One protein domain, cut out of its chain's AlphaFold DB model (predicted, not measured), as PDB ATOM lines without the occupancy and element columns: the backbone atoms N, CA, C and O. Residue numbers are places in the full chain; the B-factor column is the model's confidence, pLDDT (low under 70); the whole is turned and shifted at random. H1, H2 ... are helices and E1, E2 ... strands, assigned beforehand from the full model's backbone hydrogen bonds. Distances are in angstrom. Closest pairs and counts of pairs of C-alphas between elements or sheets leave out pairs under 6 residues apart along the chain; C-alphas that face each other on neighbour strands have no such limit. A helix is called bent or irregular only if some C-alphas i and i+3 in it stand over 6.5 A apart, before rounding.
ATOM      1  N   SER A   3      46.698 -43.702 -19.125       91.75
ATOM      2  CA  SER A   3      45.999 -43.093 -17.997       91.75
ATOM      3  C   SER A   3      45.718 -41.628 -18.327       91.75
ATOM      4  O   SER A   3      46.647 -40.913 -18.722       91.75
ATOM      5  N   ILE A   4      44.453 -41.216 -18.236       90.81
ATOM      6  CA  ILE A   4      44.001 -39.845 -18.492       90.81
ATOM      7  C   ILE A   4      43.012 -39.375 -17.420       90.81
ATOM      8  O   ILE A   4      42.413 -40.190 -16.723       90.81
ATOM      9  N   THR A   5      42.827 -38.063 -17.304       92.06
ATOM     10  CA  THR A   5      41.779 -37.436 -16.481       92.06
ATOM     11  C   THR A   5      40.613 -36.952 -17.344       92.06
ATOM     12  O   THR A   5      40.750 -36.776 -18.558       92.06
ATOM     13  N   LYS A   6      39.462 -36.672 -16.718       91.31
ATOM     14  CA  LYS A   6      38.268 -36.150 -17.409       91.31
ATOM     15  C   LYS A   6      38.558 -34.846 -18.164       91.31
ATOM     16  O   LYS A   6      38.112 -34.673 -19.294       91.31
ATOM     17  N   SER A   7      39.398 -33.981 -17.594       90.75
ATOM     18  CA  SER A   7      39.863 -32.719 -18.192       90.75
ATOM     19  C   SER A   7      40.769 -32.878 -19.422       90.75
ATOM     20  O   SER A   7      40.969 -31.918 -20.162       90.75
ATOM     21  N   GLN A   8      41.325 -34.068 -19.659       91.62
ATOM     22  CA  GLN A   8      42.152 -34.359 -20.834       91.62
ATOM     23  C   GLN A   8      41.339 -34.885 -22.025       91.62
ATOM     24  O   GLN A   8      41.904 -35.051 -23.111       91.62
ATOM     25  N   ILE A   9      40.041 -35.158 -21.844       92.38
ATOM     26  CA  ILE A   9      39.154 -35.560 -22.936       92.38
ATOM     27  C   ILE A   9      38.856 -34.329 -23.812       92.38
ATOM     28  O   ILE A   9      38.424 -33.308 -23.279       92.38
ATOM     29  N   PRO A  10      39.056 -34.408 -25.140       93.69
ATOM     30  CA  PRO A  10      38.708 -33.340 -26.076       93.69
ATOM     31  C   PRO A  10      37.246 -32.887 -26.003       93.69
ATOM     32  O   PRO A  10      36.341 -33.713 -25.895       93.69
ATOM     33  N   ASP A  11      37.024 -31.584 -26.179       94.44
ATOM     34  CA  ASP A  11      35.711 -30.935 -26.038       94.44
ATOM     35  C   ASP A  11      34.616 -31.546 -26.923       94.44
ATOM     36  O   ASP A  11      33.469 -31.685 -26.503       94.44
ATOM     37  N   TYR A  12      34.968 -31.996 -28.131       94.31
ATOM     38  CA  TYR A  12      34.010 -32.607 -29.059       94.31
ATOM     39  C   TYR A  12      33.421 -33.942 -28.553       94.31
ATOM     40  O   TYR A  12      32.449 -34.439 -29.119       94.31
ATOM     41  N   LEU A  13      33.981 -34.517 -27.482       94.75
ATOM     42  CA  LEU A  13      33.516 -35.751 -26.842       94.75
ATOM     43  C   LEU A  13      32.736 -35.497 -25.543       94.75
ATOM     44  O   LEU A  13      32.236 -36.450 -24.944       94.75
ATOM     45  N   HIS A  14      32.618 -34.247 -25.081       93.88
ATOM     46  CA  HIS A  14      32.004 -33.938 -23.777       93.88
ATOM     47  C   HIS A  14      30.501 -34.231 -23.722       93.88
ATOM     48  O   HIS A  14      29.957 -34.465 -22.650       93.88
ATOM     49  N   ASN A  15      29.831 -34.288 -24.872       92.19
ATOM     50  CA  ASN A  15      28.413 -34.656 -24.946       92.19
ATOM     51  C   ASN A  15      28.179 -36.175 -25.004       92.19
ATOM     52  O   ASN A  15      27.044 -36.611 -25.178       92.19
ATOM     53  N   SER A  16      29.237 -36.979 -24.908       93.88
ATOM     54  CA  SER A  16      29.133 -38.435 -24.971       93.88
ATOM     55  C   SER A  16      28.592 -39.040 -23.678       93.88
ATOM     56  O   SER A  16      28.940 -38.586 -22.587       93.88
ATOM     57  N   GLU A  17      27.797 -40.110 -23.776       90.81
ATOM     58  CA  GLU A  17      27.329 -40.845 -22.589       90.81
ATOM     59  C   GLU A  17      28.507 -41.346 -21.746       90.81
ATOM     60  O   GLU A  17      28.473 -41.262 -20.518       90.81
ATOM     61  N   TYR A  18      29.587 -41.784 -22.406       91.69
ATOM     62  CA  TYR A  18      30.815 -42.190 -21.732       91.69
ATOM     63  C   TYR A  18      31.396 -41.049 -20.891       91.69
ATOM     64  O   TYR A  18      31.605 -41.232 -19.695       91.69
ATOM     65  N   TYR A  19      31.599 -39.859 -21.469       92.38
ATOM     66  CA  TYR A  19      32.126 -38.699 -20.741       92.38
ATOM     67  C   TYR A  19      31.220 -38.283 -19.579       92.38
ATOM     68  O   TYR A  19      31.708 -38.010 -18.480       92.38
ATOM     69  N   LEU A  20      29.907 -38.252 -19.814       92.25
ATOM     70  CA  LEU A  20      28.919 -37.864 -18.809       92.25
ATOM     71  C   LEU A  20      28.832 -38.867 -17.651       92.25
ATOM     72  O   LEU A  20      28.424 -38.487 -16.556       92.25
ATOM     73  N   SER A  21      29.241 -40.120 -17.869       91.56
ATOM     74  CA  SER A  21      29.308 -41.151 -16.826       91.56
ATOM     75  C   SER A  21      30.564 -41.082 -15.948       91.56
ATOM     76  O   SER A  21      30.611 -41.742 -14.909       91.56
ATOM     77  N   LEU A  22      31.581 -40.305 -16.342       90.25
ATOM     78  CA  LEU A  22      32.815 -40.155 -15.568       90.25
ATOM     79  C   LEU A  22      32.577 -39.270 -14.340       90.25
ATOM     80  O   LEU A  22      31.962 -38.206 -14.449       90.25
ATOM     81  N   GLU A  23      33.126 -39.667 -13.193       85.31
ATOM     82  CA  GLU A  23      33.125 -38.851 -11.973       85.31
ATOM     83  C   GLU A  23      33.868 -37.518 -12.203       85.31
ATOM     84  O   GLU A  23      34.802 -37.444 -13.002       85.31
ATOM     85  N   ASP A  24      33.421 -36.443 -11.544       77.31
ATOM     86  CA  ASP A  24      34.002 -35.094 -11.689       77.31
ATOM     87  C   ASP A  24      35.348 -34.924 -10.969       77.31
ATOM     88  O   ASP A  24      36.044 -33.930 -11.180       77.31
ATOM     89  N   ASP A  25      35.725 -35.892 -10.136       71.81
ATOM     90  CA  ASP A  25      36.981 -35.871  -9.401       71.81
ATOM     91  C   ASP A  25      38.169 -36.116 -10.356       71.81
ATOM     92  O   ASP A  25      38.050 -36.851 -11.338       71.81
ATOM     93  N   ASP A  26      39.348 -35.544 -10.064       69.31
ATOM     94  CA  ASP A  26      40.615 -35.698 -10.825       69.31
ATOM     95  C   ASP A  26      41.175 -37.148 -10.833       69.31
ATOM     96  O   ASP A  26      42.377 -37.395 -10.983       69.31
ATOM     97  N   VAL A  27      40.310 -38.143 -10.652       84.06
ATOM     98  CA  VAL A  27      40.617 -39.564 -10.693       84.06
ATOM     99  C   VAL A  27      41.019 -39.941 -12.113       84.06
ATOM    100  O   VAL A  27      40.275 -39.786 -13.082       84.06
ATOM    101  N   SER A  28      42.239 -40.456 -12.242       88.56
ATOM    102  CA  SER A  28      42.742 -40.953 -13.514       88.56
ATOM    103  C   SER A  28      42.118 -42.305 -13.861       88.56
ATOM    104  O   SER A  28      42.087 -43.199 -13.011       88.56
ATOM    105  N   PHE A  29      41.720 -42.494 -15.115       89.44
ATOM    106  CA  PHE A  29      41.201 -43.756 -15.647       89.44
ATOM    107  C   PHE A  29      41.959 -44.175 -16.907       89.44
ATOM    108  O   PHE A  29      42.668 -43.386 -17.535       89.44
ATOM    109  N   GLU A  30      41.839 -45.451 -17.269       90.69
ATOM    110  CA  GLU A  30      42.559 -46.025 -18.398       90.69
ATOM    111  C   GLU A  30      41.702 -46.114 -19.660       90.69
ATOM    112  O   GLU A  30      40.612 -46.683 -19.645       90.69
ATOM    113  N   ILE A  31      42.247 -45.641 -20.784       88.56
ATOM    114  CA  ILE A  31      41.673 -45.865 -22.117       88.56
ATOM    115  C   ILE A  31      42.701 -46.489 -23.072       88.56
ATOM    116  O   ILE A  31      43.917 -46.360 -22.878       88.56
ATOM    117  N   PRO A  32      42.284 -47.165 -24.152       86.44
ATOM    118  CA  PRO A  32      43.225 -47.655 -25.149       86.44
ATOM    119  C   PRO A  32      43.947 -46.503 -25.864       86.44
ATOM    120  O   PRO A  32      43.329 -45.631 -26.467       86.44
ATOM    121  N   LYS A  33      45.290 -46.536 -25.872       78.94
ATOM    122  CA  LYS A  33      46.143 -45.484 -26.470       78.94
ATOM    123  C   LYS A  33      45.770 -45.134 -27.914       78.94
ATOM    124  O   LYS A  33      45.955 -44.006 -28.344       78.94
ATOM    125  N   LYS A  34      45.298 -46.132 -28.664       78.31
ATOM    126  CA  LYS A  34      44.994 -46.039 -30.096       78.31
ATOM    127  C   LYS A  34      43.624 -45.422 -30.396       78.31
ATOM    128  O   LYS A  34      43.308 -45.256 -31.567       78.31
ATOM    129  N   ILE A  35      42.816 -45.141 -29.373       82.94
ATOM    130  CA  ILE A  35      41.418 -44.728 -29.537       82.94
ATOM    131  C   ILE A  35      41.232 -43.220 -29.361       82.94
ATOM    132  O   ILE A  35      40.252 -42.701 -29.858       82.94
ATOM    133  N   LEU A  36      42.148 -42.491 -28.714       88.12
ATOM    134  CA  LEU A  36      41.948 -41.061 -28.463       88.12
ATOM    135  C   LEU A  36      42.532 -40.184 -29.575       88.12
ATOM    136  O   LEU A  36      43.737 -39.912 -29.589       88.12
ATOM    137  N   LYS A  37      41.678 -39.669 -30.464       92.50
ATOM    138  CA  LYS A  37      42.048 -38.568 -31.363       92.50
ATOM    139  C   LYS A  37      41.825 -37.217 -30.674       92.50
ATOM    140  O   LYS A  37      40.782 -36.974 -30.080       92.50
ATOM    141  N   LYS A  38      42.813 -36.323 -30.744       91.81
ATOM    142  CA  LYS A  38      42.789 -35.035 -30.020       91.81
ATOM    143  C   LYS A  38      41.850 -33.986 -30.618       91.81
ATOM    144  O   LYS A  38      41.431 -33.086 -29.905       91.81
ATOM    145  N   THR A  39      41.565 -34.083 -31.910       94.19
ATOM    146  CA  THR A  39      40.700 -33.163 -32.653       94.19
ATOM    147  C   THR A  39      39.692 -33.970 -33.460       94.19
ATOM    148  O   THR A  39      39.950 -35.125 -33.803       94.19
ATOM    149  N   ASP A  40      38.569 -33.356 -33.800       94.31
ATOM    150  CA  ASP A  40      37.578 -33.908 -34.720       94.31
ATOM    151  C   ASP A  40      37.945 -33.672 -36.196       94.31
ATOM    152  O   ASP A  40      37.201 -34.067 -37.081       94.31
ATOM    153  N   ILE A  41      39.099 -33.073 -36.499       95.56
ATOM    154  CA  ILE A  41      39.537 -32.782 -37.872       95.56
ATOM    155  C   ILE A  41      39.990 -34.060 -38.590       95.56
ATOM    156  O   ILE A  41      40.749 -34.863 -38.033       95.56
ATOM    157  N   VAL A  42      39.563 -34.227 -39.845       96.25
ATOM    158  CA  VAL A  42      39.908 -35.370 -40.700       96.25
ATOM    159  C   VAL A  42      40.561 -34.886 -41.993       96.25
ATOM    160  O   VAL A  42      39.865 -34.446 -42.902       96.25
ATOM    161  N   ASP A  43      41.886 -35.022 -42.084       93.94
ATOM    162  CA  ASP A  43      42.658 -34.589 -43.261       93.94
ATOM    163  C   ASP A  43      43.046 -35.754 -44.188       93.94
ATOM    164  O   ASP A  43      43.434 -35.560 -45.337       93.94
ATOM    165  N   ASN A  44      42.999 -36.986 -43.681       93.06
ATOM    166  CA  ASN A  44      43.408 -38.194 -44.392       93.06
ATOM    167  C   ASN A  44      42.716 -39.435 -43.805       93.06
ATOM    168  O   ASN A  44      42.080 -39.395 -42.749       93.06
ATOM    169  N   PHE A  45      42.904 -40.583 -44.457       89.88
ATOM    170  CA  PHE A  45      42.274 -41.833 -44.044       89.88
ATOM    171  C   PHE A  45      42.696 -42.310 -42.644       89.88
ATOM    172  O   PHE A  45      41.909 -42.938 -41.932       89.88
ATOM    173  N   HIS A  46      43.930 -42.026 -42.215       89.94
ATOM    174  CA  HIS A  46      44.377 -42.387 -40.870       89.94
ATOM    175  C   HIS A  46      43.620 -41.588 -39.803       89.94
ATOM    176  O   HIS A  46      43.203 -42.156 -38.788       89.94
ATOM    177  N   ASP A  47      43.381 -40.303 -40.060       92.88
ATOM    178  CA  ASP A  47      42.543 -39.459 -39.215       92.88
ATOM    179  C   ASP A  47      41.090 -39.914 -39.217       92.88
ATOM    180  O   ASP A  47      40.495 -39.995 -38.145       92.88
ATOM    181  N   PHE A  48      40.555 -40.286 -40.383       91.75
ATOM    182  CA  PHE A  48      39.204 -40.829 -40.518       91.75
ATOM    183  C   PHE A  48      39.034 -42.069 -39.639       91.75
ATOM    184  O   PHE A  48      38.136 -42.132 -38.804       91.75
ATOM    185  N   LYS A  49      39.951 -43.036 -39.769       87.75
ATOM    186  CA  LYS A  49      39.949 -44.276 -38.983       87.75
ATOM    187  C   LYS A  49      40.108 -44.005 -37.486       87.75
ATOM    188  O   LYS A  49      39.451 -44.652 -36.676       87.75
ATOM    189  N   SER A  50      40.988 -43.080 -37.114       90.00
ATOM    190  CA  SER A  50      41.238 -42.746 -35.710       90.00
ATOM    191  C   SER A  50      40.041 -42.043 -35.078       90.00
ATOM    192  O   SER A  50      39.635 -42.413 -33.977       90.00
ATOM    193  N   LEU A  51      39.435 -41.079 -35.779       92.62
ATOM    194  CA  LEU A  51      38.236 -40.393 -35.307       92.62
ATOM    195  C   LEU A  51      37.072 -41.368 -35.191       92.62
ATOM    196  O   LEU A  51      36.414 -41.390 -34.161       92.62
ATOM    197  N   LEU A  52      36.891 -42.229 -36.193       88.44
ATOM    198  CA  LEU A  52      35.871 -43.269 -36.183       88.44
ATOM    199  C   LEU A  52      35.967 -44.159 -34.934       88.44
ATOM    200  O   LEU A  52      34.986 -44.326 -34.217       88.44
ATOM    201  N   LYS A  53      37.164 -44.675 -34.631       87.06
ATOM    202  CA  LYS A  53      37.398 -45.467 -33.414       87.06
ATOM    203  C   LYS A  53      37.134 -44.663 -32.142       87.06
ATOM    204  O   LYS A  53      36.626 -45.215 -31.171       87.06
ATOM    205  N   THR A  54      37.486 -43.375 -32.150       91.31
ATOM    206  CA  THR A  54      37.230 -42.478 -31.017       91.31
ATOM    207  C   THR A  54      35.728 -42.374 -30.771       91.31
ATOM    208  O   THR A  54      35.265 -42.672 -29.677       91.31
ATOM    209  N   ILE A  55      34.950 -42.014 -31.793       90.38
ATOM    210  CA  ILE A  55      33.512 -41.794 -31.631       90.38
ATOM    211  C   ILE A  55      32.758 -43.069 -31.258       90.38
ATOM    212  O   ILE A  55      31.843 -43.001 -30.446       90.38
ATOM    213  N   GLN A  56      33.189 -44.227 -31.770       86.38
ATOM    214  CA  GLN A  56      32.625 -45.528 -31.405       86.38
ATOM    215  C   GLN A  56      32.855 -45.841 -29.927       86.38
ATOM    216  O   GLN A  56      31.922 -46.209 -29.226       86.38
ATOM    217  N   PHE A  57      34.079 -45.638 -29.431       88.94
ATOM    218  CA  PHE A  57      34.396 -45.879 -28.023       88.94
ATOM    219  C   PHE A  57      33.630 -44.948 -27.080       88.94
ATOM    220  O   PHE A  57      33.162 -45.384 -26.033       88.94
ATOM    221  N   PHE A  58      33.516 -43.668 -27.440       90.94
ATOM    222  CA  PHE A  58      32.794 -42.691 -26.628       90.94
ATOM    223  C   PHE A  58      31.269 -42.784 -26.806       90.94
ATOM    224  O   PHE A  58      30.536 -42.261 -25.973       90.94
ATOM    225  N   GLY A  59      30.777 -43.465 -27.843       88.38
ATOM    226  CA  GLY A  59      29.349 -43.595 -28.120       88.38
ATOM    227  C   GLY A  59      28.715 -42.292 -28.608       88.38
ATOM    228  O   GLY A  59      27.620 -41.949 -28.170       88.38
ATOM    229  N   ILE A  60      29.404 -41.540 -29.474       89.38
ATOM    230  CA  ILE A  60      28.822 -40.353 -30.123       89.38
ATOM    231  C   ILE A  60      28.474 -40.609 -31.585       89.38
ATOM    232  O   ILE A  60      29.065 -41.466 -32.246       89.38
ATOM    233  N   ASP A  61      27.526 -39.823 -32.091       87.44
ATOM    234  CA  ASP A  61      27.126 -39.839 -33.494       87.44
ATOM    235  C   ASP A  61      28.278 -39.462 -34.439       87.44
ATOM    236  O   ASP A  61      29.276 -38.841 -34.063       87.44
ATOM    237  N   ILE A  62      28.112 -39.825 -35.714       87.56
ATOM    238  CA  ILE A  62      29.064 -39.488 -36.775       87.56
ATOM    239  C   ILE A  62      29.230 -37.968 -36.862       87.56
ATOM    240  O   ILE A  62      28.267 -37.238 -37.097       87.56
ATOM    241  N   THR A  63      30.474 -37.506 -36.748       90.00
ATOM    242  CA  THR A  63      30.817 -36.087 -36.853       90.00
ATOM    243  C   THR A  63      30.740 -35.584 -38.293       90.00
ATOM    244  O   THR A  63      30.912 -36.330 -39.263       90.00
ATOM    245  N   GLU A  64      30.550 -34.273 -38.447       91.56
ATOM    246  CA  GLU A  64      30.538 -33.615 -39.757       91.56
ATOM    247  C   GLU A  64      31.839 -33.856 -40.538       91.56
ATOM    248  O   GLU A  64      31.805 -34.109 -41.736       91.56
ATOM    249  N   SER A  65      32.985 -33.876 -39.862       93.69
ATOM    250  CA  SER A  65      34.286 -34.143 -40.478       93.69
ATOM    251  C   SER A  65      34.412 -35.542 -41.090       93.69
ATOM    252  O   SER A  65      34.966 -35.681 -42.179       93.69
ATOM    253  N   ILE A  66      33.852 -36.580 -40.450       92.00
ATOM    254  CA  ILE A  66      33.773 -37.932 -41.030       92.00
ATOM    255  C   ILE A  66      32.892 -37.910 -42.276       92.00
ATOM    256  O   ILE A  66      33.250 -38.496 -43.298       92.00
ATOM    257  N   ILE A  67      31.749 -37.222 -42.204       90.56
ATOM    258  CA  ILE A  67      30.818 -37.096 -43.329       90.56
ATOM    259  C   ILE A  67      31.499 -36.408 -44.512       90.56
ATOM    260  O   ILE A  67      31.455 -36.932 -45.624       90.56
ATOM    261  N   LEU A  68      32.137 -35.261 -44.285       91.88
ATOM    262  CA  LEU A  68      32.819 -34.491 -45.324       91.88
ATOM    263  C   LEU A  68      33.935 -35.310 -45.971       91.88
ATOM    264  O   LEU A  68      33.944 -35.458 -47.193       91.88
ATOM    265  N   TYR A  69      34.793 -35.936 -45.161       92.75
ATOM    266  CA  TYR A  69      35.851 -36.787 -45.690       92.75
ATOM    267  C   TYR A  69      35.291 -37.950 -46.510       92.75
ATOM    268  O   TYR A  69      35.787 -38.228 -47.601       92.75
ATOM    269  N   TYR A  70      34.235 -38.615 -46.028       91.12
ATOM    270  CA  TYR A  70      33.589 -39.698 -46.765       91.12
ATOM    271  C   TYR A  70      33.003 -39.217 -48.097       91.12
ATOM    272  O   TYR A  70      33.141 -39.896 -49.110       91.12
ATOM    273  N   LEU A  71      32.365 -38.047 -48.126       87.88
ATOM    274  CA  LEU A  71      31.799 -37.501 -49.358       87.88
ATOM    275  C   LEU A  71      32.879 -37.245 -50.418       87.88
ATOM    276  O   LEU A  71      32.630 -37.465 -51.607       87.88
ATOM    277  N   GLU A  72      34.062 -36.812 -50.006       89.94
ATOM    278  CA  GLU A  72      35.176 -36.522 -50.910       89.94
ATOM    279  C   GLU A  72      35.984 -37.775 -51.278       89.94
ATOM    280  O   GLU A  72      36.474 -37.875 -52.400       89.94
ATOM    281  N   ASN A  73      36.053 -38.768 -50.383       90.62
ATOM    282  CA  ASN A  73      36.973 -39.909 -50.481       90.62
ATOM    283  C   ASN A  73      36.271 -41.277 -50.355       90.62
ATOM    284  O   ASN A  73      36.859 -42.265 -49.918       90.62
ATOM    285  N   SER A  74      34.990 -41.356 -50.728       87.19
ATOM    286  CA  SER A  74      34.131 -42.536 -50.507       87.19
ATOM    287  C   SER A  74      34.712 -43.866 -51.013       87.19
ATOM    288  O   SER A  74      34.604 -44.878 -50.318       87.19
ATOM    289  N   LEU A  75      35.351 -43.875 -52.188       82.50
ATOM    290  CA  LEU A  75      35.985 -45.070 -52.751       82.50
ATOM    291  C   LEU A  75      37.204 -45.517 -51.943       82.50
ATOM    292  O   LEU A  75      37.331 -46.708 -51.682       82.50
ATOM    293  N   GLU A  76      38.055 -44.581 -51.510       85.25
ATOM    294  CA  GLU A  76      39.220 -44.878 -50.664       85.25
ATOM    295  C   GLU A  76      38.781 -45.479 -49.324       85.25
ATOM    296  O   GLU A  76      39.348 -46.463 -48.851       85.25
ATOM    297  N   VAL A  77      37.739 -44.903 -48.715       86.38
ATOM    298  CA  VAL A  77      37.188 -45.415 -47.457       86.38
ATOM    299  C   VAL A  77      36.709 -46.851 -47.646       86.38
ATOM    300  O   VAL A  77      37.098 -47.746 -46.901       86.38
ATOM    301  N   VAL A  78      35.892 -47.094 -48.667       82.31
ATOM    302  CA  VAL A  78      35.352 -48.427 -48.936       82.31
ATOM    303  C   VAL A  78      36.444 -49.434 -49.279       82.31
ATOM    304  O   VAL A  78      36.397 -50.553 -48.767       82.31
ATOM    305  N   SER A  79      37.432 -49.065 -50.097       79.69
ATOM    306  CA  SER A  79      38.507 -49.982 -50.473       79.69
ATOM    307  C   SER A  79      39.306 -50.414 -49.249       79.69
ATOM    308  O   SER A  79      39.458 -51.609 -49.007       79.69
ATOM    309  N   LYS A  80      39.697 -49.463 -48.399       80.38
ATOM    310  CA  LYS A  80      40.512 -49.750 -47.216       80.38
ATOM    311  C   LYS A  80      39.756 -50.457 -46.088       80.38
ATOM    312  O   LYS A  80      40.384 -51.131 -45.279       80.38
ATOM    313  N   PHE A  81      38.431 -50.300 -45.992       76.50
ATOM    314  CA  PHE A  81      37.629 -50.983 -44.965       76.50
ATOM    315  C   PHE A  81      37.066 -52.338 -45.409       76.50
ATOM    316  O   PHE A  81      36.912 -53.224 -44.570       76.50
ATOM    317  N   LEU A  82      36.719 -52.506 -46.689       69.56
ATOM    318  CA  LEU A  82      35.986 -53.684 -47.172       69.56
ATOM    319  C   LEU A  82      36.785 -54.561 -48.139       69.56
ATOM    320  O   LEU A  82      36.539 -55.769 -48.182       69.56
ATOM    321  N   ILE A  83      37.708 -53.974 -48.909       60.81
ATOM    322  CA  ILE A  83      38.409 -54.652 -50.010       60.81
ATOM    323  C   ILE A  83      39.808 -55.109 -49.577       60.81
ATOM    324  O   ILE A  83      40.131 -56.279 -49.779       60.81
ATOM    325  N   ASP A  84      40.578 -54.255 -48.894       56.78
ATOM    326  CA  ASP A  84      41.924 -54.556 -48.372       56.78
ATOM    327  C   ASP A  84      41.875 -55.466 -47.129       56.78
ATOM    328  O   ASP A  84      42.326 -55.131 -46.034       56.78
ATOM    329  N   LYS A  85      41.320 -56.670 -47.294       53.25
ATOM    330  CA  LYS A  85      41.405 -57.760 -46.306       53.25
ATOM    331  C   LYS A  85      42.766 -58.470 -46.324       53.25
ATOM    332  O   LYS A  85      42.980 -59.377 -45.523       53.25
ATOM    333  N   THR A  86      43.647 -58.107 -47.256       42.91
ATOM    334  CA  THR A  86      44.904 -58.801 -47.579       42.91
ATOM    335  C   THR A  86      46.078 -58.406 -46.689       42.91
ATOM    336  O   THR A  86      46.999 -59.202 -46.524       42.91
ATOM    337  N   GLU A  87      46.048 -57.247 -46.032       43.50
ATOM    338  CA  GLU A  87      47.040 -56.949 -45.003       43.50
ATOM    339  C   GLU A  87      46.590 -57.533 -43.655       43.50
ATOM    340  O   GLU A  87      45.717 -56.986 -42.976       43.50
ATOM    341  N   GLU A  88      47.275 -58.590 -43.203       42.62
ATOM    342  CA  GLU A  88      47.217 -59.173 -41.845       42.62
ATOM    343  C   GLU A  88      47.326 -58.129 -40.698       42.62
ATOM    344  O   GLU A  88      47.116 -58.447 -39.530       42.62
ATOM    345  N   LYS A  89      47.600 -56.853 -41.005       45.62
ATOM    346  CA  LYS A  89      47.620 -55.710 -40.081       45.62
ATOM    347  C   LYS A  89      46.255 -55.097 -39.747       45.62
ATOM    348  O   LYS A  89      46.187 -54.327 -38.785       45.62
ATOM    349  N   TYR A  90      45.183 -55.392 -40.485       47.31
ATOM    350  CA  TYR A  90      43.864 -54.782 -40.236       47.31
ATOM    351  C   TYR A  90      42.924 -55.622 -39.363       47.31
ATOM    352  O   TYR A  90      41.834 -55.158 -39.039       47.31
ATOM    353  N   GLN A  91      43.384 -56.768 -38.848       42.22
ATOM    354  CA  GLN A  91      42.715 -57.556 -37.796       42.22
ATOM    355  C   GLN A  91      42.684 -56.869 -36.411       42.22
ATOM    356  O   GLN A  91      42.545 -57.519 -35.379       42.22
ATOM    357  N   GLU A  92      42.780 -55.541 -36.340       49.91
ATOM    358  CA  GLU A  92      42.336 -54.826 -35.144       49.91
ATOM    359  C   GLU A  92      40.812 -54.723 -35.180       49.91
ATOM    360  O   GLU A  92      40.302 -53.674 -35.564       49.91
ATOM    361  N   ASN A  93      40.142 -55.826 -34.818       47.75
ATOM    362  CA  ASN A  93      38.760 -55.969 -34.335       47.75
ATOM    363  C   ASN A  93      37.903 -54.690 -34.380       47.75
ATOM    364  O   ASN A  93      37.513 -54.182 -33.332       47.75
ATOM    365  N   VAL A  94      37.603 -54.154 -35.563       54.56
ATOM    366  CA  VAL A  94      36.408 -53.325 -35.683       54.56
ATOM    367  C   VAL A  94      35.306 -54.332 -35.923       54.56
ATOM    368  O   VAL A  94      35.366 -55.075 -36.909       54.56
ATOM    369  N   ASP A  95      34.383 -54.445 -34.971       62.28
ATOM    370  CA  ASP A  95      33.306 -55.414 -35.076       62.28
ATOM    371  C   ASP A  95      32.559 -55.158 -36.391       62.28
ATOM    372  O   ASP A  95      32.184 -54.030 -36.725       62.28
ATOM    373  N   SER A  96      32.384 -56.218 -37.178       65.69
ATOM    374  CA  SER A  96      31.651 -56.175 -38.442       65.69
ATOM    375  C   SER A  96      30.263 -55.544 -38.284       65.69
ATOM    376  O   SER A  96      29.782 -54.894 -39.213       65.69
ATOM    377  N   ILE A  97      29.657 -55.688 -37.100       66.25
ATOM    378  CA  ILE A  97      28.358 -55.114 -36.752       66.25
ATOM    379  C   ILE A  97      28.459 -53.588 -36.610       66.25
ATOM    380  O   ILE A  97      27.669 -52.868 -37.221       66.25
ATOM    381  N   GLU A  98      29.459 -53.084 -35.887       70.06
ATOM    382  CA  GLU A  98      29.668 -51.643 -35.681       70.06
ATOM    383  C   GLU A  98      30.002 -50.921 -36.995       70.06
ATOM    384  O   GLU A  98      29.510 -49.820 -37.259       70.06
ATOM    385  N   LEU A  99      30.790 -51.559 -37.872       73.81
ATOM    386  CA  LEU A  99      31.035 -51.037 -39.220       73.81
ATOM    387  C   LEU A  99      29.758 -51.003 -40.059       73.81
ATOM    388  O   LEU A  99      29.527 -50.029 -40.773       73.81
ATOM    389  N   ALA A 100      28.913 -52.033 -39.972       74.56
ATOM    390  CA  ALA A 100      27.647 -52.062 -40.698       74.56
ATOM    391  C   ALA A 100      26.744 -50.888 -40.291       74.56
ATOM    392  O   ALA A 100      26.128 -50.255 -41.148       74.56
ATOM    393  N   GLU A 101      26.660 -50.578 -38.996       78.38
ATOM    394  CA  GLU A 101      25.864 -49.457 -38.484       78.38
ATOM    395  C   GLU A 101      26.400 -48.097 -38.922       78.38
ATOM    396  O   GLU A 101      25.630 -47.256 -39.400       78.38
ATOM    397  N   LEU A 102      27.718 -47.909 -38.862       78.44
ATOM    398  CA  LEU A 102      28.376 -46.728 -39.415       78.44
ATOM    399  C   LEU A 102      27.995 -46.530 -40.884       78.44
ATOM    400  O   LEU A 102      27.535 -45.467 -41.305       78.44
ATOM    401  N   PHE A 103      28.184 -47.578 -41.673       82.69
ATOM    402  CA  PHE A 103      27.954 -47.539 -43.099       82.69
ATOM    403  C   PHE A 103      26.476 -47.332 -43.454       82.69
ATOM    404  O   PHE A 103      26.175 -46.587 -44.388       82.69
ATOM    405  N   LYS A 104      25.541 -47.887 -42.670       82.44
ATOM    406  CA  LYS A 104      24.108 -47.567 -42.781       82.44
ATOM    407  C   LYS A 104      23.862 -46.068 -42.632       82.44
ATOM    408  O   LYS A 104      23.054 -45.510 -43.373       82.44
ATOM    409  N   ASN A 105      24.538 -45.410 -41.693       82.38
ATOM    410  CA  ASN A 105      24.405 -43.969 -41.499       82.38
ATOM    411  C   ASN A 105      25.035 -43.169 -42.649       82.38
ATOM    412  O   ASN A 105      24.430 -42.196 -43.098       82.38
ATOM    413  N   LEU A 106      26.161 -43.619 -43.209       82.44
ATOM    414  CA  LEU A 106      26.769 -42.989 -44.388       82.44
ATOM    415  C   LEU A 106      25.892 -43.120 -45.649       82.44
ATOM    416  O   LEU A 106      25.702 -42.145 -46.374       82.44
ATOM    417  N   ILE A 107      25.252 -44.273 -45.871       82.12
ATOM    418  CA  ILE A 107      24.339 -44.492 -47.011       82.12
ATOM    419  C   ILE A 107      23.102 -43.576 -46.947       82.12
ATOM    420  O   ILE A 107      22.524 -43.219 -47.987       82.12
ATOM    421  N   LYS A 108      22.669 -43.168 -45.743       81.19
ATOM    422  CA  LYS A 108      21.553 -42.221 -45.578       81.19
ATOM    423  C   LYS A 108      21.871 -40.847 -46.165       81.19
ATOM    424  O   LYS A 108      20.924 -40.156 -46.545       81.19
ATOM    425  N   ILE A 109      23.142 -40.489 -46.326       79.00
ATOM    426  CA  ILE A 109      23.556 -39.222 -46.932       79.00
ATOM    427  C   ILE A 109      23.097 -39.163 -48.406       79.00
ATOM    428  O   ILE A 109      22.855 -40.180 -49.066       79.00
ATOM    429  N   GLU A 110      22.832 -37.960 -48.910       79.69
ATOM    430  CA  GLU A 110      22.455 -37.743 -50.307       79.69
ATOM    431  C   GLU A 110      23.631 -38.042 -51.250       79.69
ATOM    432  O   GLU A 110      24.760 -37.627 -50.998       79.69
ATOM    433  N   ILE A 111      23.356 -38.752 -52.349       82.88
ATOM    434  CA  ILE A 111      24.354 -39.112 -53.361       82.88
ATOM    435  C   ILE A 111      24.661 -37.873 -54.200       82.88
ATOM    436  O   ILE A 111      23.842 -37.447 -55.018       82.88
ATOM    437  N   LYS A 112      25.853 -37.308 -54.027       83.50
ATOM    438  CA  LYS A 112      26.291 -36.100 -54.736       83.50
ATOM    439  C   LYS A 112      27.048 -36.417 -56.019       83.50
ATOM    440  O   LYS A 112      26.980 -35.650 -56.978       83.50
ATOM    441  N   ASN A 113      27.763 -37.539 -56.065       83.12
ATOM    442  CA  ASN A 113      28.601 -37.901 -57.205       83.12
ATOM    443  C   ASN A 113      28.608 -39.415 -57.486       83.12
ATOM    444  O   ASN A 113      28.004 -40.216 -56.774       83.12
ATOM    445  N   PHE A 114      29.260 -39.783 -58.590       80.19
ATOM    446  CA  PHE A 114      29.295 -41.159 -59.077       80.19
ATOM    447  C   PHE A 114      30.143 -42.074 -58.186       80.19
ATOM    448  O   PHE A 114      29.768 -43.219 -57.958       80.19
ATOM    449  N   ASP A 115      31.235 -41.562 -57.629       79.31
ATOM    450  CA  ASP A 115      32.142 -42.340 -56.783       79.31
ATOM    451  C   ASP A 115      31.446 -42.754 -55.485       79.31
ATOM    452  O   ASP A 115      31.480 -43.923 -55.106       79.31
ATOM    453  N   GLN A 116      30.675 -41.838 -54.892       82.81
ATOM    454  CA  GLN A 116      29.794 -42.127 -53.761       82.81
ATOM    455  C   GLN A 116      28.738 -43.171 -54.113       82.81
ATOM    456  O   GLN A 116      28.428 -44.030 -53.292       82.81
ATOM    457  N   PHE A 117      28.160 -43.110 -55.314       83.00
ATOM    458  CA  PHE A 117      27.197 -44.116 -55.755       83.00
ATOM    459  C   PHE A 117      27.833 -45.515 -55.794       83.00
ATOM    460  O   PHE A 117      27.244 -46.465 -55.274       83.00
ATOM    461  N   ILE A 118      29.043 -45.640 -56.347       79.44
ATOM    462  CA  ILE A 118      29.781 -46.910 -56.395       79.44
ATOM    463  C   ILE A 118      30.154 -47.379 -54.985       79.44
ATOM    464  O   ILE A 118      29.837 -48.511 -54.621       79.44
ATOM    465  N   ALA A 119      30.749 -46.511 -54.169       81.94
ATOM    466  CA  ALA A 119      31.144 -46.815 -52.796       81.94
ATOM    467  C   ALA A 119      29.962 -47.330 -51.956       81.94
ATOM    468  O   ALA A 119      30.031 -48.399 -51.351       81.94
ATOM    469  N   ASN A 120      28.834 -46.623 -51.975       84.69
ATOM    470  CA  ASN A 120      27.627 -47.040 -51.262       84.69
ATOM    471  C   ASN A 120      27.031 -48.339 -51.813       84.69
ATOM    472  O   ASN A 120      26.533 -49.155 -51.043       84.69
ATOM    473  N   SER A 121      27.115 -48.569 -53.124       76.81
ATOM    474  CA  SER A 121      26.698 -49.842 -53.719       76.81
ATOM    475  C   SER A 121      27.562 -51.005 -53.222       76.81
ATOM    476  O   SER A 121      27.038 -52.094 -52.991       76.81
ATOM    477  N   ILE A 122      28.867 -50.782 -53.019       77.06
ATOM    478  CA  ILE A 122      29.796 -51.756 -52.420       77.06
ATOM    479  C   ILE A 122      29.398 -52.070 -50.970       77.06
ATOM    480  O   ILE A 122      29.362 -53.224 -50.543       77.06
ATOM    481  N   ILE A 123      29.056 -51.039 -50.210       79.88
ATOM    482  CA  ILE A 123      28.617 -51.183 -48.824       79.88
ATOM    483  C   ILE A 123      27.305 -51.975 -48.736       79.88
ATOM    484  O   ILE A 123      27.226 -52.934 -47.969       79.88
ATOM    485  N   LEU A 124      26.290 -51.586 -49.516       77.56
ATOM    486  CA  LEU A 124      24.947 -52.169 -49.450       77.56
ATOM    487  C   LEU A 124      24.983 -53.696 -49.578       77.56
ATOM    488  O   LEU A 124      24.379 -54.375 -48.759       77.56
ATOM    489  N   LYS A 125      25.752 -54.252 -50.523       72.56
ATOM    490  CA  LYS A 125      25.835 -55.717 -50.669       72.56
ATOM    491  C   LYS A 125      26.706 -56.379 -49.611       72.56
ATOM    492  O   LYS A 125      26.372 -57.473 -49.178       72.56
ATOM    493  N   ASN A 126      27.832 -55.768 -49.223       73.69
ATOM    494  CA  ASN A 126      28.728 -56.376 -48.226       73.69
ATOM    495  C   ASN A 126      28.030 -56.588 -46.876       73.69
ATOM    496  O   ASN A 126      28.387 -57.510 -46.150       73.69
ATOM    497  N   TYR A 127      27.028 -55.762 -46.574       75.00
ATOM    498  CA  TYR A 127      26.256 -55.825 -45.336       75.00
ATOM    499  C   TYR A 127      24.802 -56.272 -45.528       75.00
ATOM    500  O   TYR A 127      24.016 -56.136 -44.592       75.00
ATOM    501  N   ASP A 128      24.447 -56.778 -46.715       74.62
ATOM    502  CA  ASP A 128      23.091 -57.234 -47.063       74.62
ATOM    503  C   ASP A 128      21.995 -56.214 -46.678       74.62
ATOM    504  O   ASP A 128      21.000 -56.501 -46.012       74.62
ATOM    505  N   LEU A 129      22.240 -54.950 -47.027       75.69
ATOM    506  CA  LEU A 129      21.377 -53.820 -46.710       75.69
ATOM    507  C   LEU A 129      20.412 -53.543 -47.859       75.69
ATOM    508  O   LEU A 129      20.802 -53.487 -49.024       75.69
ATOM    509  N   ASN A 130      19.162 -53.232 -47.512       77.00
ATOM    510  CA  ASN A 130      18.154 -52.824 -48.486       77.00
ATOM    511  C   ASN A 130      18.609 -51.600 -49.292       77.00
ATOM    512  O   ASN A 130      18.938 -50.553 -48.724       77.00
ATOM    513  N   VAL A 131      18.536 -51.708 -50.619       71.81
ATOM    514  CA  VAL A 131      18.864 -50.616 -51.538       71.81
ATOM    515  C   VAL A 131      17.801 -49.513 -51.434       71.81
ATOM    516  O   VAL A 131      16.633 -49.747 -51.757       71.81
ATOM    517  N   PRO A 132      18.149 -48.280 -51.018       75.75
ATOM    518  CA  PRO A 132      17.162 -47.212 -50.929       75.75
ATOM    519  C   PRO A 132      16.699 -46.779 -52.325       75.75
ATOM    520  O   PRO A 132      17.512 -46.629 -53.235       75.75
ATOM    521  N   LYS A 133      15.409 -46.461 -52.485       72.94
ATOM    522  CA  LYS A 133      14.821 -46.037 -53.774       72.94
ATOM    523  C   LYS A 133      15.605 -44.911 -54.471       72.94
ATOM    524  O   LYS A 133      15.811 -44.959 -55.677       72.94
ATOM    525  N   LYS A 134      16.121 -43.941 -53.709       73.69
ATOM    526  CA  LYS A 134      16.956 -42.846 -54.237       73.69
ATOM    527  C   LYS A 134      18.240 -43.323 -54.936       73.69
ATOM    528  O   LYS A 134      18.686 -42.686 -55.883       73.69
ATOM    529  N   TYR A 135      18.823 -44.447 -54.505       73.00
ATOM    530  CA  TYR A 135      19.988 -45.051 -55.164       73.00
ATOM    531  C   TYR A 135      19.599 -45.660 -56.505       73.00
ATOM    532  O   TYR A 135      20.296 -45.445 -57.495       73.00
ATOM    533  N   VAL A 136      18.451 -46.340 -56.553       66.56
ATOM    534  CA  VAL A 136      17.878 -46.877 -57.795       66.56
ATOM    535  C   VAL A 136      17.673 -45.757 -58.812       66.56
ATOM    536  O   VAL A 136      18.153 -45.828 -59.943       66.56
ATOM    537  N   GLU A 137      17.014 -44.681 -58.385       71.25
ATOM    538  CA  GLU A 137      16.735 -43.513 -59.220       71.25
ATOM    539  C   GLU A 137      18.025 -42.843 -59.720       71.25
ATOM    540  O   GLU A 137      18.134 -42.519 -60.907       71.25
ATOM    541  N   TYR A 138      19.031 -42.690 -58.850       76.94
ATOM    542  CA  TYR A 138      20.330 -42.131 -59.230       76.94
ATOM    543  C   TYR A 138      21.055 -43.001 -60.264       76.94
ATOM    544  O   TYR A 138      21.545 -42.473 -61.270       76.94
ATOM    545  N   GLY A 139      21.108 -44.317 -60.042       68.62
ATOM    546  CA  GLY A 139      21.742 -45.271 -60.953       68.62
ATOM    547  C   GLY A 139      21.093 -45.256 -62.337       68.62
ATOM    548  O   GLY A 139      21.786 -45.144 -63.348       68.62
ATOM    549  N   LEU A 140      19.757 -45.255 -62.394       63.09
ATOM    550  CA  LEU A 140      19.007 -45.170 -63.651       63.09
ATOM    551  C   LEU A 140      19.251 -43.851 -64.390       63.09
ATOM    552  O   LEU A 140      19.489 -43.859 -65.603       63.09
ATOM    553  N   LYS A 141      19.236 -42.723 -63.669       72.75
ATOM    554  CA  LYS A 141      19.502 -41.392 -64.236       72.75
ATOM    555  C   LYS A 141      20.908 -41.296 -64.829       72.75
ATOM    556  O   LYS A 141      21.092 -40.671 -65.870       72.75
ATOM    557  N   ASN A 142      21.887 -41.937 -64.194       67.31
ATOM    558  CA  ASN A 142      23.296 -41.863 -64.578       67.31
ATOM    559  C   ASN A 142      23.795 -43.094 -65.352       67.31
ATOM    560  O   ASN A 142      24.999 -43.235 -65.547       67.31
ATOM    561  N   ARG A 143      22.901 -43.957 -65.858       62.34
ATOM    562  CA  ARG A 143      23.253 -45.236 -66.512       62.34
ATOM    563  C   ARG A 143      24.266 -45.122 -67.658       62.34
ATOM    564  O   ARG A 143      25.061 -46.022 -67.874       62.34
ATOM    565  N   ILE A 144      24.242 -44.024 -68.417       55.12
ATOM    566  CA  ILE A 144      25.176 -43.821 -69.533       55.12
ATOM    567  C   ILE A 144      26.568 -43.515 -68.978       55.12
ATOM    568  O   ILE A 144      27.531 -44.174 -69.351       55.12
ATOM    569  N   LYS A 145      26.661 -42.582 -68.022       62.56
ATOM    570  CA  LYS A 145      27.906 -42.284 -67.302       62.56
ATOM    571  C   LYS A 145      28.449 -43.527 -66.597       62.56
ATOM    572  O   LYS A 145      29.653 -43.737 -66.603       62.56
ATOM    573  N   PHE A 146      27.558 -44.372 -66.079       61.31
ATOM    574  CA  PHE A 146      27.901 -45.679 -65.535       61.31
ATOM    575  C   PHE A 146      28.612 -46.550 -66.573       61.31
ATOM    576  O   PHE A 146      29.739 -46.959 -66.336       61.31
ATOM    577  N   LEU A 147      28.013 -46.761 -67.749       54.19
ATOM    578  CA  LEU A 147      28.607 -47.579 -68.815       54.19
ATOM    579  C   LEU A 147      29.933 -47.012 -69.359       54.19
ATOM    580  O   LEU A 147      30.816 -47.787 -69.719       54.19
ATOM    581  N   TYR A 148      30.086 -45.683 -69.420       53.62
ATOM    582  CA  TYR A 148      31.307 -45.034 -69.917       53.62
ATOM    583  C   TYR A 148      32.446 -45.021 -68.890       53.62
ATOM    584  O   TYR A 148      33.541 -45.480 -69.204       53.62
ATOM    585  N   ASN A 149      32.196 -44.554 -67.663       55.53
ATOM    586  CA  ASN A 149      33.224 -44.482 -66.616       55.53
ATOM    587  C   ASN A 149      33.680 -45.875 -66.171       55.53
ATOM    588  O   ASN A 149      34.836 -46.056 -65.804       55.53
ATOM    589  N   TYR A 150      32.796 -46.871 -66.260       53.06
ATOM    590  CA  TYR A 150      33.135 -48.275 -66.050       53.06
ATOM    591  C   TYR A 150      34.291 -48.748 -66.952       53.06
ATOM    592  O   TYR A 150      35.091 -49.577 -66.533       53.06
ATOM    593  N   LYS A 151      34.448 -48.167 -68.151       41.38
ATOM    594  CA  LYS A 151      35.557 -48.490 -69.057       41.38
ATOM    595  C   LYS A 151      36.891 -47.862 -68.619       41.38
ATOM    596  O   LYS A 151      37.928 -48.483 -68.809       41.38
ATOM    597  N   GLU A 152      36.876 -46.662 -68.036       37.28
ATOM    598  CA  GLU A 152      38.090 -45.954 -67.591       37.28
ATOM    599  C   GLU A 152      38.599 -46.433 -66.228       37.28
ATOM    600  O   GLU A 152      39.803 -46.633 -66.075       37.28
ATOM    601  N   TYR A 153      37.702 -46.691 -65.268       38.81
ATOM    602  CA  TYR A 153      38.084 -47.225 -63.955       38.81
ATOM    603  C   TYR A 153      38.787 -48.584 -64.068       38.81
ATOM    604  O   TYR A 153      39.686 -48.865 -63.289       38.81
ATOM    605  N   PHE A 154      38.443 -49.394 -65.073       35.03
ATOM    606  CA  PHE A 154      39.069 -50.692 -65.332       35.03
ATOM    607  C   PHE A 154      40.488 -50.578 -65.922       35.03
ATOM    608  O   PHE A 154      41.349 -51.404 -65.643       35.03
ATOM    609  N   ILE A 155      40.759 -49.540 -66.723       29.20
ATOM    610  CA  ILE A 155      42.075 -49.340 -67.355       29.20
ATOM    611  C   ILE A 155      43.097 -48.809 -66.341       29.20
ATOM    612  O   ILE A 155      44.272 -49.157 -66.430       29.20
ATOM    613  N   SER A 156      42.669 -47.999 -65.365       31.50
ATOM    614  CA  SER A 156      43.553 -47.438 -64.332       31.50
ATOM    615  C   SER A 156      43.724 -48.320 -63.087       31.50
ATOM    616  O   SER A 156      44.711 -48.149 -62.377       31.50
ATOM    617  N   TRP A 157      42.811 -49.269 -62.827       29.16
ATOM    618  CA  TRP A 157      42.928 -50.265 -61.744       29.16
ATOM    619  C   TRP A 157      43.743 -51.510 -62.103       29.16
ATOM    620  O   TRP A 157      44.037 -52.317 -61.224       29.16
ATOM    621  N   ASN A 158      44.137 -51.674 -63.366       29.64
ATOM    622  CA  ASN A 158      45.051 -52.733 -63.775       29.64
ATOM    623  C   ASN A 158      46.485 -52.378 -63.360       29.64
ATOM    624  O   ASN A 158      47.308 -51.972 -64.180       29.64
ATOM    625  N   ASN A 159      46.784 -52.557 -62.074       31.08
ATOM    626  CA  ASN A 159      48.133 -52.899 -61.657       31.08
ATOM    627  C   ASN A 159      48.293 -54.405 -61.958       31.08
ATOM    628  O   ASN A 159      47.535 -55.203 -61.408       31.08
ATOM    629  N   PRO A 160      49.189 -54.818 -62.867       32.53
ATOM    630  CA  PRO A 160      49.159 -56.149 -63.488       32.53
ATOM    631  C   PRO A 160      49.550 -57.327 -62.573       32.53
ATOM    632  O   PRO A 160      49.759 -58.424 -63.081       32.53
ATOM    633  N   GLU A 161      49.671 -57.132 -61.257       30.98
ATOM    634  CA  GLU A 161      50.197 -58.153 -60.337       30.98
ATOM    635  C   GLU A 161      49.183 -58.726 -59.336       30.98
ATOM    636  O   GLU A 161      49.514 -59.690 -58.649       30.98
ATOM    637  N   GLU A 162      47.940 -58.237 -59.276       33.84
ATOM    638  CA  GLU A 162      46.915 -58.846 -58.418       33.84
ATOM    639  C   GLU A 162      45.664 -59.229 -59.216       33.84
ATOM    640  O   GLU A 162      44.911 -58.379 -59.685       33.84
ATOM    641  N   ASP A 163      45.437 -60.543 -59.326       31.64
ATOM    642  CA  ASP A 163      44.250 -61.219 -59.866       31.64
ATOM    643  C   ASP A 163      42.986 -60.940 -59.017       31.64
ATOM    644  O   ASP A 163      42.278 -61.853 -58.569       31.64
ATOM    645  N   PHE A 164      42.660 -59.669 -58.766       32.56
ATOM    646  CA  PHE A 164      41.359 -59.288 -58.230       32.56
ATOM    647  C   PHE A 164      40.322 -59.428 -59.350       32.56
ATOM    648  O   PHE A 164      39.969 -58.489 -60.054       32.56
ATOM    649  N   ASN A 165      39.900 -60.682 -59.526       37.25
ATOM    650  CA  ASN A 165      39.022 -61.213 -60.557       37.25
ATOM    651  C   ASN A 165      37.998 -60.199 -61.093       37.25
ATOM    652  O   ASN A 165      36.968 -59.935 -60.464       37.25
ATOM    653  N   GLU A 166      38.222 -59.775 -62.337       32.84
ATOM    654  CA  GLU A 166      37.256 -59.202 -63.287       32.84
ATOM    655  C   GLU A 166      35.849 -59.834 -63.157       32.84
ATOM    656  O   GLU A 166      34.819 -59.167 -63.260       32.84
ATOM    657  N   PHE A 167      35.787 -61.122 -62.814       29.55
ATOM    658  CA  PHE A 167      34.569 -61.895 -62.586       29.55
ATOM    659  C   PHE A 167      33.733 -61.468 -61.359       29.55
ATOM    660  O   PHE A 167      32.501 -61.532 -61.394       29.55
ATOM    661  N   THR A 168      34.353 -61.033 -60.261       33.38
ATOM    662  CA  THR A 168      33.654 -60.797 -58.984       33.38
ATOM    663  C   THR A 168      32.901 -59.469 -58.996       33.38
ATOM    664  O   THR A 168      31.748 -59.419 -58.563       33.38
ATOM    665  N   LEU A 169      33.503 -58.412 -59.554       34.72
ATOM    666  CA  LEU A 169      32.888 -57.085 -59.663       34.72
ATOM    667  C   LEU A 169      31.863 -57.009 -60.813       34.72
ATOM    668  O   LEU A 169      30.821 -56.369 -60.667       34.72
ATOM    669  N   ASN A 170      32.084 -57.743 -61.910       34.59
ATOM    670  CA  ASN A 170      31.116 -57.844 -63.011       34.59
ATOM    671  C   ASN A 170      29.835 -58.552 -62.567       34.59
ATOM    672  O   ASN A 170      28.743 -58.050 -62.820       34.59
ATOM    673  N   ASN A 171      29.955 -59.640 -61.800       35.47
ATOM    674  CA  ASN A 171      28.804 -60.252 -61.133       35.47
ATOM    675  C   ASN A 171      28.185 -59.318 -60.081       35.47
ATOM    676  O   ASN A 171      26.974 -59.325 -59.890       35.47
ATOM    677  N   TYR A 172      28.985 -58.495 -59.400       39.97
ATOM    678  CA  TYR A 172      28.517 -57.566 -58.369       39.97
ATOM    679  C   TYR A 172      27.589 -56.482 -58.924       39.97
ATOM    680  O   TYR A 172      26.497 -56.264 -58.400       39.97
ATOM    681  N   ILE A 173      28.010 -55.844 -60.009       42.22
ATOM    682  CA  ILE A 173      27.251 -54.804 -60.698       42.22
ATOM    683  C   ILE A 173      26.078 -55.406 -61.470       42.22
ATOM    684  O   ILE A 173      25.001 -54.820 -61.483       42.22
ATOM    685  N   TYR A 174      26.256 -56.590 -62.059       42.19
ATOM    686  CA  TYR A 174      25.176 -57.345 -62.684       42.19
ATOM    687  C   TYR A 174      24.060 -57.698 -61.694       42.19
ATOM    688  O   TYR A 174      22.891 -57.530 -62.023       42.19
ATOM    689  N   LEU A 175      24.401 -58.123 -60.474       39.19
ATOM    690  CA  LEU A 175      23.433 -58.411 -59.411       39.19
ATOM    691  C   LEU A 175      22.708 -57.147 -58.938       39.19
ATOM    692  O   LEU A 175      21.492 -57.185 -58.808       39.19
ATOM    693  N   LEU A 176      23.415 -56.020 -58.790       41.56
ATOM    694  CA  LEU A 176      22.786 -54.718 -58.545       41.56
ATOM    695  C   LEU A 176      21.838 -54.348 -59.687       41.56
ATOM    696  O   LEU A 176      20.694 -53.998 -59.445       41.56
ATOM    697  N   TYR A 177      22.263 -54.479 -60.944       44.88
ATOM    698  CA  TYR A 177      21.415 -54.197 -62.103       44.88
ATOM    699  C   TYR A 177      20.212 -55.150 -62.188       44.88
ATOM    700  O   TYR A 177      19.140 -54.749 -62.637       44.88
ATOM    701  N   LYS A 178      20.369 -56.400 -61.747       41.81
ATOM    702  CA  LYS A 178      19.311 -57.410 -61.672       41.81
ATOM    703  C   LYS A 178      18.302 -57.082 -60.571       41.81
ATOM    704  O   LYS A 178      17.127 -56.983 -60.887       41.81
ATOM    705  N   GLU A 179      18.735 -56.790 -59.346       40.22
ATOM    706  CA  GLU A 179      17.850 -56.343 -58.255       40.22
ATOM    707  C   GLU A 179      17.142 -55.022 -58.588       40.22
ATOM    708  O   GLU A 179      15.948 -54.864 -58.341       40.22
ATOM    709  N   LEU A 180      17.848 -54.084 -59.227       39.44
ATOM    710  CA  LEU A 180      17.276 -52.825 -59.709       39.44
ATOM    711  C   LEU A 180      16.194 -53.047 -60.782       39.44
ATOM    712  O   LEU A 180      15.246 -52.265 -60.852       39.44
ATOM    713  N   ASN A 181      16.318 -54.095 -61.606       40.25
ATOM    714  CA  ASN A 181      15.338 -54.450 -62.638       40.25
ATOM    715  C   ASN A 181      14.206 -55.353 -62.122       40.25
ATOM    716  O   ASN A 181      13.079 -55.208 -62.588       40.25
ATOM    717  N   ASP A 182      14.455 -56.228 -61.143       39.41
ATOM    718  CA  ASP A 182      13.445 -57.122 -60.554       39.41
ATOM    719  C   ASP A 182      12.326 -56.336 -59.833       39.41
ATOM    720  O   ASP A 182      11.208 -56.829 -59.663       39.41
ATOM    721  N   HIS A 183      12.585 -55.073 -59.472       35.81
ATOM    722  CA  HIS A 183      11.619 -54.160 -58.853       35.81
ATOM    723  C   HIS A 183      10.868 -53.234 -59.826       35.81
ATOM    724  O   HIS A 183      10.060 -52.415 -59.378       35.81
ATOM    725  N   LEU A 184      11.093 -53.337 -61.142       32.44
ATOM    726  CA  LEU A 184      10.517 -52.419 -62.127       32.44
ATOM    727  C   LEU A 184       9.832 -53.165 -63.287       32.44
ATOM    728  O   LEU A 184      10.486 -53.680 -64.188       32.44
TER     729      LEU A 184
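What this domain is: This is residues 3 to 184 of the 289 residues of an uncharacterized protein of viral metagenome (UniProt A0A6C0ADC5). This is an elongated stack of helices: a loop-rich head with H1 and the short strand E1 makes one end, H2, the two arms of the sharply bent H3, H4 and H5 fill the middle, and H7 and H8 lie across the other end, with H6 beside them. H8 folds back after H7 through a loop, of which residues 155 to 163, including the last two residues of H7, stick out, and these two end helices stay apart. The printed part has 182 residues with eight named helices and one named strand, in the order H1, E1, H2, H3, H4, H5, H6, H7, H8, and the class is mostly helix. It is only just loose, close to compact, with a radius of gyration of the C-alphas of 19.3 A, and it spans 61 by 38 by 25 A.

How they stand to each other: The longest helix, H3, residues 64 to 83, is bent: C-alphas 72 and 75 are 8.8 A apart. By its hydrogen bonds it was assigned as one helix, but its arms H3a, residues 64 to 72, and H3b, residues 75 to 83, are about perpendicular at 86 degrees. H3b touches H5, residues 114 to 126, at a shallow tilt of 17 degrees, the same way; their closest C-alphas, of Leu 75 and Ala 119, are 5.1 A apart. H3a forms a helical hairpin with H2, residues 45 to 58, of which residues 48 to 52 alone touch it; the closest C-alphas, of Phe 48 and Ile 66, are 6.2 A apart, and the shallow tilt of 35.0 degrees, opposite ways, is only just short of steep. H4, residues 96 to 107, is close to but not clearly touching H5, with the C-alphas of Ile 107 and Asn 120 the closest at 5.9 A. Toward one end, H1, residues 17 to 21, only just touches H2, with 3 pairs of C-alphas within 8 A and residue 58 alone of H2; the closest, of Tyr 18 and Phe 58, are 5.3 A apart. E1, residues 29 to 31, pairs with no named strand, but residues 3 to 4 pair antiparallel with its residues 29 to 30. Toward the other end, H6, residues 133 to 141, only just touches H5, through residue 117 alone of H5, with 3 pairs of C-alphas within 8 A, the closest being Phe 117 and Tyr 135 at 7.3 A, at a steep tilt of 47 degrees, opposite ways. Of the three pairs H2 and H3a, H3b and H5, and H5 and H6, two are at a shallow tilt, and the helix packing is only just mostly aligned. H7, residues 143 to 156, is near H5. H8, residues 166 to 182, is close to but not clearly touching H6, the closest C-alphas being those of Val 136 and Leu 180, 6.3 A apart. Every O i to N i+4 pair is within hydrogen-bond range in H1, H2, H3a, H3b, H4, H6 and H8; H5 has 8 of 9 and H7 has 6 of 10.

Where its parts are: From first to last C-alpha, H3a is 12.4 A and H3b 10.3 A long, H2 19.8 A, H4 16.2 A, H5 18.7 A, H6 12.4 A, H7 20.5 A and H8 24.1 A. H1 begins at C-alpha 17, at (27.329, -40.845, -22.589). H3b begins at C-alpha 75, at (35.985, -45.070, -52.751), and H8 ends at C-alpha 182, at (13.445, -57.122, -60.554). H8 is neither bent nor irregular, but only just: C-alphas 166 and 169 are 6.1 A apart.

The domain as a whole: The C-alphas farthest apart, of Asp 25 and Ile 144, are 61.8 A apart. The printed part has no cut. The links E1 to H2, with 13 residues, and H3 to H4, with 12, are long; residues 84 to 89 of the latter stand free. The mean pLDDT of the printed part is 71.6; 63 residues are under 70, among them residues 82 to 97 and 142 to 184, and H8 has a mean of 38.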